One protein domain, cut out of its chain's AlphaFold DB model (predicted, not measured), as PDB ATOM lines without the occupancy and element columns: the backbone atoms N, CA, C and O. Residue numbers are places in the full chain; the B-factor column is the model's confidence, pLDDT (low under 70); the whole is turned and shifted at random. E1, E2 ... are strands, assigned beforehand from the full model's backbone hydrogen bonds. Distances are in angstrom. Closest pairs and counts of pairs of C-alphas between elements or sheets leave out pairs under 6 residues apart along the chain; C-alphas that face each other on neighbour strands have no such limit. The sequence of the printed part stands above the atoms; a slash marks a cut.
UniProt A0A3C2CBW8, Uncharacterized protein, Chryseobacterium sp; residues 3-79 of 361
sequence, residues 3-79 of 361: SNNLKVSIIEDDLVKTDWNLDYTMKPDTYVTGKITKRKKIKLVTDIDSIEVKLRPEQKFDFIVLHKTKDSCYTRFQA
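This is residues 3 to 79 of the 361 residues of an uncharacterized protein of Chryseobacterium sp (UniProt A0A3C2CBW8). The domain is a small, flattened sandwich: a strongly twisted sheet of four strands, E2, E1, E4 and E5, lies face to face with a smaller sheet of three, E3, E7 and E6. The strands run roughly along the longest axis, and the chain crosses between the sheets three times, from E2 to E3, from E3 to E4 and from E5 to E6. The printed part has 77 residues with no named helix and seven named strands, E1 to E7 along the chain, and its class is all strand. The sheet in the order E2, E1, E4, E5 is antiparallel, and the sheet in the order E3, E7, E6 is mixed. The whole is compact, with a radius of gyration of the C-alphas of 11.9 A, and elongated, with spans of 37 by 23 by 15 A.

In the larger sheet, E2 is residues 16 to 21, 16.3 A long, and E1 is residues 7 to 12, 16.7 A, beginning at C-alpha 7 (100.781, 129.413, 168.450). E4 is residues 40 to 45, 16.2 A, and E5 is residues 50 to 55, 15.7 A. In the smaller sheet, E3 is residues 29 to 32, 9.9 A, beginning at C-alpha 29 (87.904, 128.625, 165.994). E7, the longest strand, is residues 71 to 78, 22.2 A, ending at C-alpha 78 (86.190, 132.572, 156.072), and E6 is residues 61 to 67, 18.9 A.

E1 and E4, the inner strands of the larger sheet, are antiparallel at 159 degrees, with N 11 and O 43 2.8 A apart, within hydrogen-bond range. The hairpin E1 and E2 is antiparallel at 151 degrees, with N 10 and O 18 at 2.8 A. The hairpin E4 and E5 is antiparallel at 164 degrees, with N 55 and O 40 at 2.8 A. The edge strands are E2 and E5. In the other sheet, the hairpin E6 and E7 is antiparallel at 154 degrees, with N 67 and O 71 at 2.8 A. E3 and E7 are parallel at 23 degrees, with N 29 and O 74 at 2.8 A. Between the sheets, the closest C-alphas of E5 and E6 are those of Leu 55 and Phe 61, 7.4 A apart. E2 and E3 are only just apart, at 8.4 A.

The two C-alphas farthest apart, those of Thr 37 and Lys 70, are 37.1 A apart. The printed part, residues 3 to 79, has no cut, and no link is long. The mean pLDDT of the printed part is 94.1, and no printed residue is under 70.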
ATOM      1  N   SER A   3      99.911 119.919 165.236       95.06
ATOM      2  CA  SER A   3     100.830 120.875 165.863       95.06
ATOM      3  C   SER A   3     101.150 120.471 167.302       95.06
ATOM      4  O   SER A   3     100.284 119.942 168.003       95.06
ATOM      5  N   ASN A   4     102.373 120.732 167.769       95.62
ATOM      6  CA  ASN A   4     102.699 120.629 169.198       95.62
ATOM      7  C   ASN A   4     102.470 121.946 169.953       95.62
ATOM      8  O   ASN A   4     102.495 121.945 171.185       95.62
ATOM      9  N   ASN A   5     102.235 123.042 169.225       95.00
ATOM     10  CA  ASN A   5     102.041 124.385 169.756       95.00
ATOM     11  C   ASN A   5     100.626 124.889 169.447       95.00
ATOM     12  O   ASN A   5     100.041 124.559 168.422       95.00
ATOM     13  N   LEU A   6     100.076 125.742 170.312       94.19
ATOM     14  CA  LEU A   6      98.848 126.478 169.980       94.19
ATOM     15  C   LEU A   6      99.143 127.706 169.116       94.19
ATOM     16  O   LEU A   6      98.319 128.096 168.292       94.19
ATOM     17  N   LYS A   7     100.337 128.288 169.264       97.00
ATOM     18  CA  LYS A   7     100.781 129.413 168.450       97.00
ATOM     19  C   LYS A   7     101.228 128.924 167.072       97.00
ATOM     20  O   LYS A   7     102.219 128.206 166.953       97.00
ATOM     21  N   VAL A   8     100.515 129.360 166.043       96.69
ATOM     22  CA  VAL A   8     100.748 129.048 164.630       96.69
ATOM     23  C   VAL A   8     100.842 130.338 163.816       96.69
ATOM     24  O   VAL A   8     100.603 131.435 164.323       96.69
ATOM     25  N   SER A   9     101.210 130.232 162.543       97.12
ATOM     26  CA  SER A   9     101.225 131.376 161.629       97.12
ATOM     27  C   SER A   9     100.214 131.192 160.508       97.12
ATOM     28  O   SER A   9     100.134 130.122 159.909       97.12
ATOM     29  N   ILE A  10      99.489 132.254 160.176       96.06
ATOM     30  CA  ILE A  10      98.623 132.321 159.001       96.06
ATOM     31  C   ILE A  10      99.237 133.286 157.994       96.06
ATOM     32  O   ILE A  10      99.693 134.369 158.360       96.06
ATOM     33  N   ILE A  11      99.281 132.870 156.731       94.69
ATOM     34  CA  ILE A  11      99.842 133.641 155.627       94.69
ATOM     35  C   ILE A  11      98.749 133.898 154.586       94.69
ATOM     36  O   ILE A  11      98.199 132.947 154.027       94.69
ATOM     37  N   GLU A  12      98.455 135.169 154.307       93.38
ATOM     38  CA  GLU A  12      97.553 135.591 153.226       93.38
ATOM     39  C   GLU A  12      98.363 136.050 152.002       93.38
ATOM     40  O   GLU A  12      99.216 136.936 152.107       93.38
ATOM     41  N   ASP A  13      98.087 135.445 150.840       90.88
ATOM     42  CA  ASP A  13      98.658 135.771 149.519       90.88
ATOM     43  C   ASP A  13     100.198 135.891 149.475       90.88
ATOM     44  O   ASP A  13     100.737 136.606 148.639       90.88
ATOM     45  N   ASP A  14     100.909 135.198 150.372       88.88
ATOM     46  CA  ASP A  14     102.372 135.297 150.568       88.88
ATOM     47  C   ASP A  14     102.881 136.706 150.927       88.88
ATOM     48  O   ASP A  14     104.084 136.960 150.907       88.88
ATOM     49  N   LEU A  15     101.979 137.626 151.270       84.25
ATOM     50  CA  LEU A  15     102.300 139.022 151.578       84.25
ATOM     51  C   LEU A  15     102.249 139.301 153.074       84.25
ATOM     52  O   LEU A  15     103.026 140.095 153.595       84.25
ATOM     53  N   VAL A  16     101.298 138.674 153.754       85.31
ATOM     54  CA  VAL A  16     100.939 139.009 155.123       85.31
ATOM     55  C   VAL A  16     101.113 137.783 155.987       85.31
ATOM     56  O   VAL A  16     100.484 136.768 155.716       85.31
ATOM     57  N   LYS A  17     101.909 137.899 157.051       91.31
ATOM     58  CA  LYS A  17     102.031 136.880 158.094       91.31
ATOM     59  C   LYS A  17     101.375 137.380 159.379       91.31
ATOM     60  O   LYS A  17     101.671 138.481 159.839       91.31
ATOM     61  N   THR A  18     100.505 136.562 159.953       91.75
ATOM     62  CA  THR A  18      99.787 136.848 161.196       91.75
ATOM     63  C   THR A  18     100.016 135.704 162.176       91.75
ATOM     64  O   THR A  18      99.862 134.536 161.817       91.75
ATOM     65  N   ASP A  19     100.392 136.036 163.409       93.69
ATOM     66  CA  ASP A  19     100.431 135.070 164.504       93.69
ATOM     67  C   ASP A  19      98.994 134.745 164.932       93.69
ATOM     68  O   ASP A  19      98.189 135.648 165.161       93.69
ATOM     69  N   TRP A  20      98.676 133.459 165.046       95.00
ATOM     70  CA  TRP A  20      97.364 132.970 165.462       95.00
ATOM     71  C   TRP A  20      97.529 131.997 166.621       95.00
ATOM     72  O   TRP A  20      98.419 131.149 166.589       95.00
ATOM     73  N   ASN A  21      96.683 132.107 167.640       96.38
ATOM     74  CA  ASN A  21      96.592 131.097 168.689       96.38
ATOM     75  C   ASN A  21      95.372 130.233 168.411       96.38
ATOM     76  O   ASN A  21      94.255 130.736 168.418       96.38
ATOM     77  N   LEU A  22      95.606 128.946 168.174       95.31
ATOM     78  CA  LEU A  22      94.549 127.957 168.044       95.31
ATOM     79  C   LEU A  22      93.784 127.827 169.361       95.31
ATOM     80  O   LEU A  22      94.396 127.701 170.426       95.31
ATOM     81  N   ASP A  23      92.459 127.784 169.266       94.38
ATOM     82  CA  ASP A  23      91.575 127.601 170.414       94.38
ATOM     83  C   ASP A  23      90.734 126.324 170.261       94.38
ATOM     84  O   ASP A  23      89.826 126.229 169.438       94.38
ATOM     85  N   TYR A  24      91.033 125.308 171.074       92.50
ATOM     86  CA  TYR A  24      90.294 124.040 171.077       92.50
ATOM     87  C   TYR A  24      88.941 124.120 171.805       92.50
ATOM     88  O   TYR A  24      88.141 123.184 171.717       92.50
ATOM     89  N   THR A  25      88.668 125.212 172.525       93.81
ATOM     90  CA  THR A  25      87.381 125.455 173.192       93.81
ATOM     91  C   THR A  25      86.348 126.061 172.239       93.81
ATOM     92  O   THR A  25      85.148 125.831 172.405       93.81
ATOM     93  N   MET A  26      86.799 126.752 171.184       92.88
ATOM     94  CA  MET A  26      85.944 127.319 170.143       92.88
ATOM     95  C   MET A  26      85.597 126.300 169.048       92.88
ATOM     96  O   MET A  26      86.449 125.588 168.516       92.88
ATOM     97  N   LYS A  27      84.313 126.244 168.670       93.69
ATOM     98  CA  LYS A  27      83.798 125.342 167.626       93.69
ATOM     99  C   LYS A  27      82.830 126.080 166.682       93.69
ATOM    100  O   LYS A  27      81.625 126.057 166.933       93.69
ATOM    101  N   PRO A  28      83.306 126.713 165.590       95.56
ATOM    102  CA  PRO A  28      84.696 126.733 165.126       95.56
ATOM    103  C   PRO A  28      85.544 127.895 165.676       95.56
ATOM    104  O   PRO A  28      85.062 129.025 165.781       95.56
ATOM    105  N   ASP A  29      86.830 127.628 165.909       95.31
ATOM    106  CA  ASP A  29      87.904 128.625 165.994       95.31
ATOM    107  C   ASP A  29      88.068 129.296 164.621       95.31
ATOM    108  O   ASP A  29      88.506 128.676 163.647       95.31
ATOM    109  N   THR A  30      87.600 130.535 164.495       96.25
ATOM    110  CA  THR A  30      87.379 131.161 163.187       96.25
ATOM    111  C   THR A  30      88.399 132.252 162.919       96.25
ATOM    112  O   THR A  30      88.336 133.327 163.510       96.25
ATOM    113  N   TYR A  31      89.257 132.020 161.928       95.25
ATOM    114  CA  TYR A  31      90.084 133.066 161.347       95.25
ATOM    115  C   TYR A  31      89.330 133.765 160.212       95.25
ATOM    116  O   TYR A  31      88.930 133.146 159.216       95.25
ATOM    117  N   VAL A  32      89.137 135.073 160.372       93.19
ATOM    118  CA  VAL A  32      88.505 135.944 159.379       93.19
ATOM    119  C   VAL A  32      89.595 136.645 158.574       93.19
ATOM    120  O   VAL A  32      90.448 137.321 159.137       93.19
ATOM    121  N   THR A  33      89.574 136.477 157.253       92.31
ATOM    122  CA  THR A  33      90.583 137.060 156.354       92.31
ATOM    123  C   THR A  33      90.275 138.519 156.035       92.31
ATOM    124  O   THR A  33      89.175 138.997 156.290       92.31
ATOM    125  N   GLY A  34      91.168 139.205 155.316       88.12
ATOM    126  CA  GLY A  34      90.770 140.414 154.584       88.12
ATOM    127  C   GLY A  34      89.727 140.144 153.488       88.12
ATOM    128  O   GLY A  34      89.586 138.990 153.061       88.12
ATOM    129  N   LYS A  35      89.068 141.189 152.953       90.38
ATOM    130  CA  LYS A  35      88.089 141.063 151.847       90.38
ATOM    131  C   LYS A  35      88.651 140.220 150.693       90.38
ATOM    132  O   LYS A  35      89.798 140.386 150.273       90.38
ATOM    133  N   ILE A  36      87.828 139.311 150.169       91.12
ATOM    134  CA  ILE A  36      88.164 138.457 149.023       91.12
ATOM    135  C   ILE A  36      87.368 138.956 147.819       91.12
ATOM    136  O   ILE A  36      86.147 139.024 147.871       91.12
ATOM    137  N   THR A  37      88.049 139.289 146.721       88.31
ATOM    138  CA  THR A  37      87.392 139.793 145.500       88.31
ATOM    139  C   THR A  37      87.052 138.679 144.510       88.31
ATOM    140  O   THR A  37      85.990 138.688 143.894       88.31
ATOM    141  N   LYS A  38      87.946 137.696 144.348       91.06
ATOM    142  CA  LYS A  38      87.744 136.520 143.481       91.06
ATOM    143  C   LYS A  38      88.179 135.242 144.178       91.06
ATOM    144  O   LYS A  38      87.382 134.331 144.385       91.06
ATOM    145  N   ARG A  39      89.467 135.180 144.510       93.62
ATOM    146  CA  ARG A  39      90.096 134.115 145.285       93.62
ATOM    147  C   ARG A  39      91.222 134.713 146.107       93.62
ATOM    148  O   ARG A  39      91.857 135.655 145.641       93.62
ATOM    149  N   LYS A  40      91.465 134.139 147.276       94.00
ATOM    150  CA  LYS A  40      92.579 134.488 148.152       94.00
ATOM    151  C   LYS A  40      93.298 133.222 148.584       94.00
ATOM    152  O   LYS A  40      92.640 132.232 148.909       94.00
ATOM    153  N   LYS A  41      94.626 133.238 148.545       95.62
ATOM    154  CA  LYS A  41      95.451 132.140 149.040       95.62
ATOM    155  C   LYS A  41      95.652 132.322 150.539       95.62
ATOM    156  O   LYS A  41      96.108 133.376 150.971       95.62
ATOM    157  N   ILE A  42      95.308 131.309 151.321       96.50
ATOM    158  CA  ILE A  42      95.455 131.324 152.777       96.50
ATOM    159  C   ILE A  42      96.202 130.065 153.170       96.50
ATOM    160  O   ILE A  42      95.798 128.965 152.782       96.50
ATOM    161  N   LYS A  43      97.282 130.225 153.930       97.38
ATOM    162  CA  LYS A  43      98.104 129.119 154.406       97.38
ATOM    163  C   LYS A  43      98.225 129.153 155.924       97.38
ATOM    164  O   LYS A  43      98.683 130.155 156.459       97.38
ATOM    165  N   LEU A  44      97.862 128.066 156.602       97.75
ATOM    166  CA  LEU A  44      98.223 127.854 158.008       97.75
ATOM    167  C   LEU A  44      99.541 127.090 158.065       97.75
ATOM    168  O   LEU A  44      99.689 126.080 157.378       97.75
ATOM    169  N   VAL A  45     100.474 127.547 158.892       97.88
ATOM    170  CA  VAL A  45     101.775 126.914 159.128       97.88
ATOM    171  C   VAL A  45     101.909 126.599 160.614       97.88
ATOM    172  O   VAL A  45     101.838 127.507 161.444       97.88
ATOM    173  N   THR A  46     102.102 125.322 160.934       96.94
ATOM    174  CA  THR A  46     102.410 124.835 162.283       96.94
ATOM    175  C   THR A  46     103.898 124.496 162.398       96.94
ATOM    176  O   THR A  46     104.670 124.673 161.457       96.94
ATOM    177  N   ASP A  47     104.308 124.003 163.564       96.12
ATOM    178  CA  ASP A  47     105.634 123.421 163.788       96.12
ATOM    179  C   ASP A  47     105.841 122.060 163.093       96.12
ATOM    180  O   ASP A  47     106.977 121.604 162.993       96.12
ATOM    181  N   ILE A  48     104.773 121.410 162.613       96.50
ATOM    182  CA  ILE A  48     104.816 120.064 162.018       96.50
ATOM    183  C   ILE A  48     104.485 120.093 160.523       96.50
ATOM    184  O   ILE A  48     105.194 119.496 159.717       96.50
ATOM    185  N   ASP A  49     103.377 120.732 160.144       95.12
ATOM    186  CA  ASP A  49     102.845 120.716 158.784       95.12
ATOM    187  C   ASP A  49     102.204 122.059 158.387       95.12
ATOM    188  O   ASP A  49     102.214 123.052 159.119       95.12
ATOM    189  N   SER A  50     101.700 122.134 157.154       97.06
ATOM    190  CA  SER A  50     100.971 123.305 156.668       97.06
ATOM    191  C   SER A  50      99.804 122.893 155.777       97.06
ATOM    192  O   SER A  50      99.866 121.859 155.112       97.06
ATOM    193  N   ILE A  51      98.753 123.710 155.745       97.38
ATOM    194  CA  ILE A  51      97.648 123.593 154.787       97.38
ATOM    195  C   ILE A  51      97.520 124.893 154.022       97.38
ATOM    196  O   ILE A  51      97.646 125.967 154.605       97.38
ATOM    197  N   GLU A  52      97.244 124.798 152.729       97.69
ATOM    198  CA  GLU A  52      96.979 125.948 151.876       97.69
ATOM    199  C   GLU A  52      95.639 125.765 151.165       97.69
ATOM    200  O   GLU A  52      95.335 124.691 150.644       97.69
ATOM    201  N   VAL A  53      94.838 126.827 151.123       97.25
ATOM    202  CA  VAL A  53      93.551 126.853 150.429       97.25
ATOM    203  C   VAL A  53      93.401 128.129 149.608       97.25
ATOM    204  O   VAL A  53      93.872 129.202 149.983       97.25
ATOM    205  N   LYS A  54      92.710 128.020 148.469       97.06
ATOM    206  CA  LYS A  54      92.265 129.167 147.666       97.06
ATOM    207  C   LYS A  54      90.791 129.448 147.946       97.06
ATOM    208  O   LYS A  54      89.924 128.859 147.297       97.06
ATOM    209  N   LEU A  55      90.525 130.339 148.896       95.81
ATOM    210  CA  LEU A  55      89.187 130.658 149.398       95.81
ATOM    211  C   LEU A  55      88.451 131.651 148.483       95.81
ATOM    212  O   LEU A  55      89.068 132.571 147.943       95.81
ATOM    213  N   ARG A  56      87.139 131.466 148.297       94.75
ATOM    214  CA  ARG A  56      86.229 132.387 147.578       94.75
ATOM    215  C   ARG A  56      85.436 133.267 148.573       94.75
ATOM    216  O   ARG A  56      85.339 132.876 149.729       94.75
ATOM    217  N   PRO A  57      84.824 134.396 148.154       89.31
ATOM    218  CA  PRO A  57      84.222 135.381 149.070       89.31
ATOM    219  C   PRO A  57      83.177 134.841 150.057       89.31
ATOM    220  O   PRO A  57      83.175 135.231 151.212       89.31
ATOM    221  N   GLU A  58      82.323 133.911 149.637       89.62
ATOM    222  CA  GLU A  58      81.279 133.311 150.492       89.62
ATOM    223  C   GLU A  58      81.685 131.926 151.025       89.62
ATOM    224  O   GLU A  58      80.918 131.246 151.706       89.62
ATOM    225  N   GLN A  59      82.881 131.452 150.668       94.81
ATOM    226  CA  GLN A  59      83.311 130.108 151.011       94.81
ATOM    227  C   GLN A  59      83.799 130.067 152.456       94.81
ATOM    228  O   GLN A  59      84.607 130.890 152.884       94.81
ATOM    229  N   LYS A  60      83.345 129.046 153.178       96.81
ATOM    230  CA  LYS A  60      83.927 128.614 154.447       96.81
ATOM    231  C   LYS A  60      84.774 127.377 154.183       96.81
ATOM    232  O   LYS A  60      84.389 126.529 153.375       96.81
ATOM    233  N   PHE A  61      85.927 127.293 154.826       97.62
ATOM    234  CA  PHE A  61      86.796 126.128 154.753       97.62
ATOM    235  C   PHE A  61      87.098 125.637 156.162       97.62
ATOM    236  O   PHE A  61      87.795 126.318 156.915       97.62
ATOM    237  N   ASP A  62      86.553 124.469 156.489       97.88
ATOM    238  CA  ASP A  62      86.666 123.854 157.807       97.88
ATOM    239  C   ASP A  62      87.722 122.760 157.780       97.88
ATOM    240  O   ASP A  62      87.782 121.955 156.849       97.88
ATOM    241  N   PHE A  63      88.557 122.724 158.810       97.12
ATOM    242  CA  PHE A  63      89.581 121.705 158.982       97.12
ATOM    243  C   PHE A  63      89.919 121.543 160.462       97.12
ATOM    244  O   PHE A  63      89.593 122.384 161.294       97.12
ATOM    245  N   ILE A  64      90.572 120.433 160.798       96.81
ATOM    246  CA  ILE A  64      90.963 120.138 162.177       96.81
ATOM    247  C   ILE A  64      92.483 120.212 162.303       96.81
ATOM    248  O   ILE A  64      93.227 119.596 161.519       96.81
ATOM    249  N   VAL A  65      92.934 120.937 163.326       96.19
ATOM    250  CA  VAL A  65      94.314 120.882 163.813       96.19
ATOM    251  C   VAL A  65      94.341 120.067 165.101       96.19
ATOM    252  O   VAL A  65      93.721 120.436 166.098       96.19
ATOM    253  N   LEU A  66      95.047 118.936 165.071       96.06
ATOM    254  CA  LEU A  66      95.265 118.105 166.252       96.06
ATOM    255  C   LEU A  66      96.449 118.659 167.048       96.06
ATOM    256  O   LEU A  66      97.590 118.593 166.583       96.06
ATOM    257  N   HIS A  67      96.178 119.180 168.243       92.56
ATOM    258  CA  HIS A  67      97.187 119.680 169.169       92.56
ATOM    259  C   HIS A  67      97.668 118.548 170.084       92.56
ATOM    260  O   HIS A  67      96.863 117.891 170.751       92.56
ATOM    261  N   LYS A  68      98.984 118.281 170.078       90.25
ATOM    262  CA  LYS A  68      99.636 117.208 170.865       90.25
ATOM    263  C   LYS A  68      98.915 115.855 170.766       90.25
ATOM    264  O   LYS A  68      98.791 115.124 171.746       90.25
ATOM    265  N   THR A  69      98.375 115.556 169.581       79.62
ATOM    266  CA  THR A  69      97.611 114.332 169.272       79.62
ATOM    267  C   THR A  69      96.422 114.041 170.202       79.62
ATOM    268  O   THR A  69      95.959 112.906 170.248       79.62
ATOM    269  N   LYS A  70      95.918 115.045 170.931       84.38
ATOM    270  CA  LYS A  70      94.847 114.881 171.922       84.38
ATOM    271  C   LYS A  70      93.707 115.860 171.672       84.38
ATOM    272  O   LYS A  70      92.586 115.440 171.401       84.38
ATOM    273  N   ASP A  71      94.005 117.155 171.714       90.25
ATOM    274  CA  ASP A  71      92.985 118.190 171.577       90.25
ATOM    275  C   ASP A  71      92.723 118.489 170.099       90.25
ATOM    276  O   ASP A  71      93.641 118.509 169.275       90.25
ATOM    277  N   SER A  72      91.459 118.713 169.746       94.44
ATOM    278  CA  SER A  72      91.043 119.007 168.370       94.44
ATOM    279  C   SER A  72      90.575 120.451 168.264       94.44
ATOM    280  O   SER A  72      89.509 120.791 168.776       94.44
ATOM    281  N   CYS A  73      91.350 121.283 167.570       95.56
ATOM    282  CA  CYS A  73      90.940 122.639 167.215       95.56
ATOM    283  C   CYS A  73      90.106 122.563 165.933       95.56
ATOM    284  O   CYS A  73      90.616 122.165 164.882       95.56
ATOM    285  N   TYR A  74      88.816 122.891 166.028       96.94
ATOM    286  CA  TYR A  74      87.901 122.922 164.886       96.94
ATOM    287  C   TYR A  74      88.038 124.276 164.202       96.94
ATOM    288  O   TYR A  74      87.331 125.219 164.544       96.94
ATOM    289  N   THR A  75      88.976 124.386 163.272       97.38
ATOM    290  CA  THR A  75      89.360 125.665 162.681       97.38
ATOM    291  C   THR A  75      88.565 125.951 161.409       97.38
ATOM    292  O   THR A  75      88.295 125.057 160.604       97.38
ATOM    293  N   ARG A  76      88.213 127.222 161.206       97.88
ATOM    294  CA  ARG A  76      87.547 127.721 159.999       97.88
ATOM    295  C   ARG A  76      88.302 128.899 159.409       97.88
ATOM    296  O   ARG A  76      88.599 129.865 160.106       97.88
ATOM    297  N   PHE A  77      88.495 128.869 158.095       97.25
ATOM    298  CA  PHE A  77      88.800 130.057 157.300       97.25
ATOM    299  C   PHE A  77      87.537 130.585 156.629       97.25
ATOM    300  O   PHE A  77      86.798 129.824 155.996       97.25
ATOM    301  N   GLN A  78      87.292 131.889 156.752       96.00
ATOM    302  CA  GLN A  78      86.190 132.572 156.072       96.00
ATOM    303  C   GLN A  78      86.530 134.038 155.772       96.00
ATOM    304  O   GLN A  78      87.394 134.631 156.418       96.00
ATOM    305  N   ALA A  79      85.819 134.634 154.816       91.94
ATOM    306  CA  ALA A  79      85.864 136.077 154.591       91.94
ATOM    307  C   ALA A  79      85.074 136.846 155.677       91.94
ATOM    308  O   ALA A  79      84.267 136.240 156.396       91.94
TER     309      ALA A  79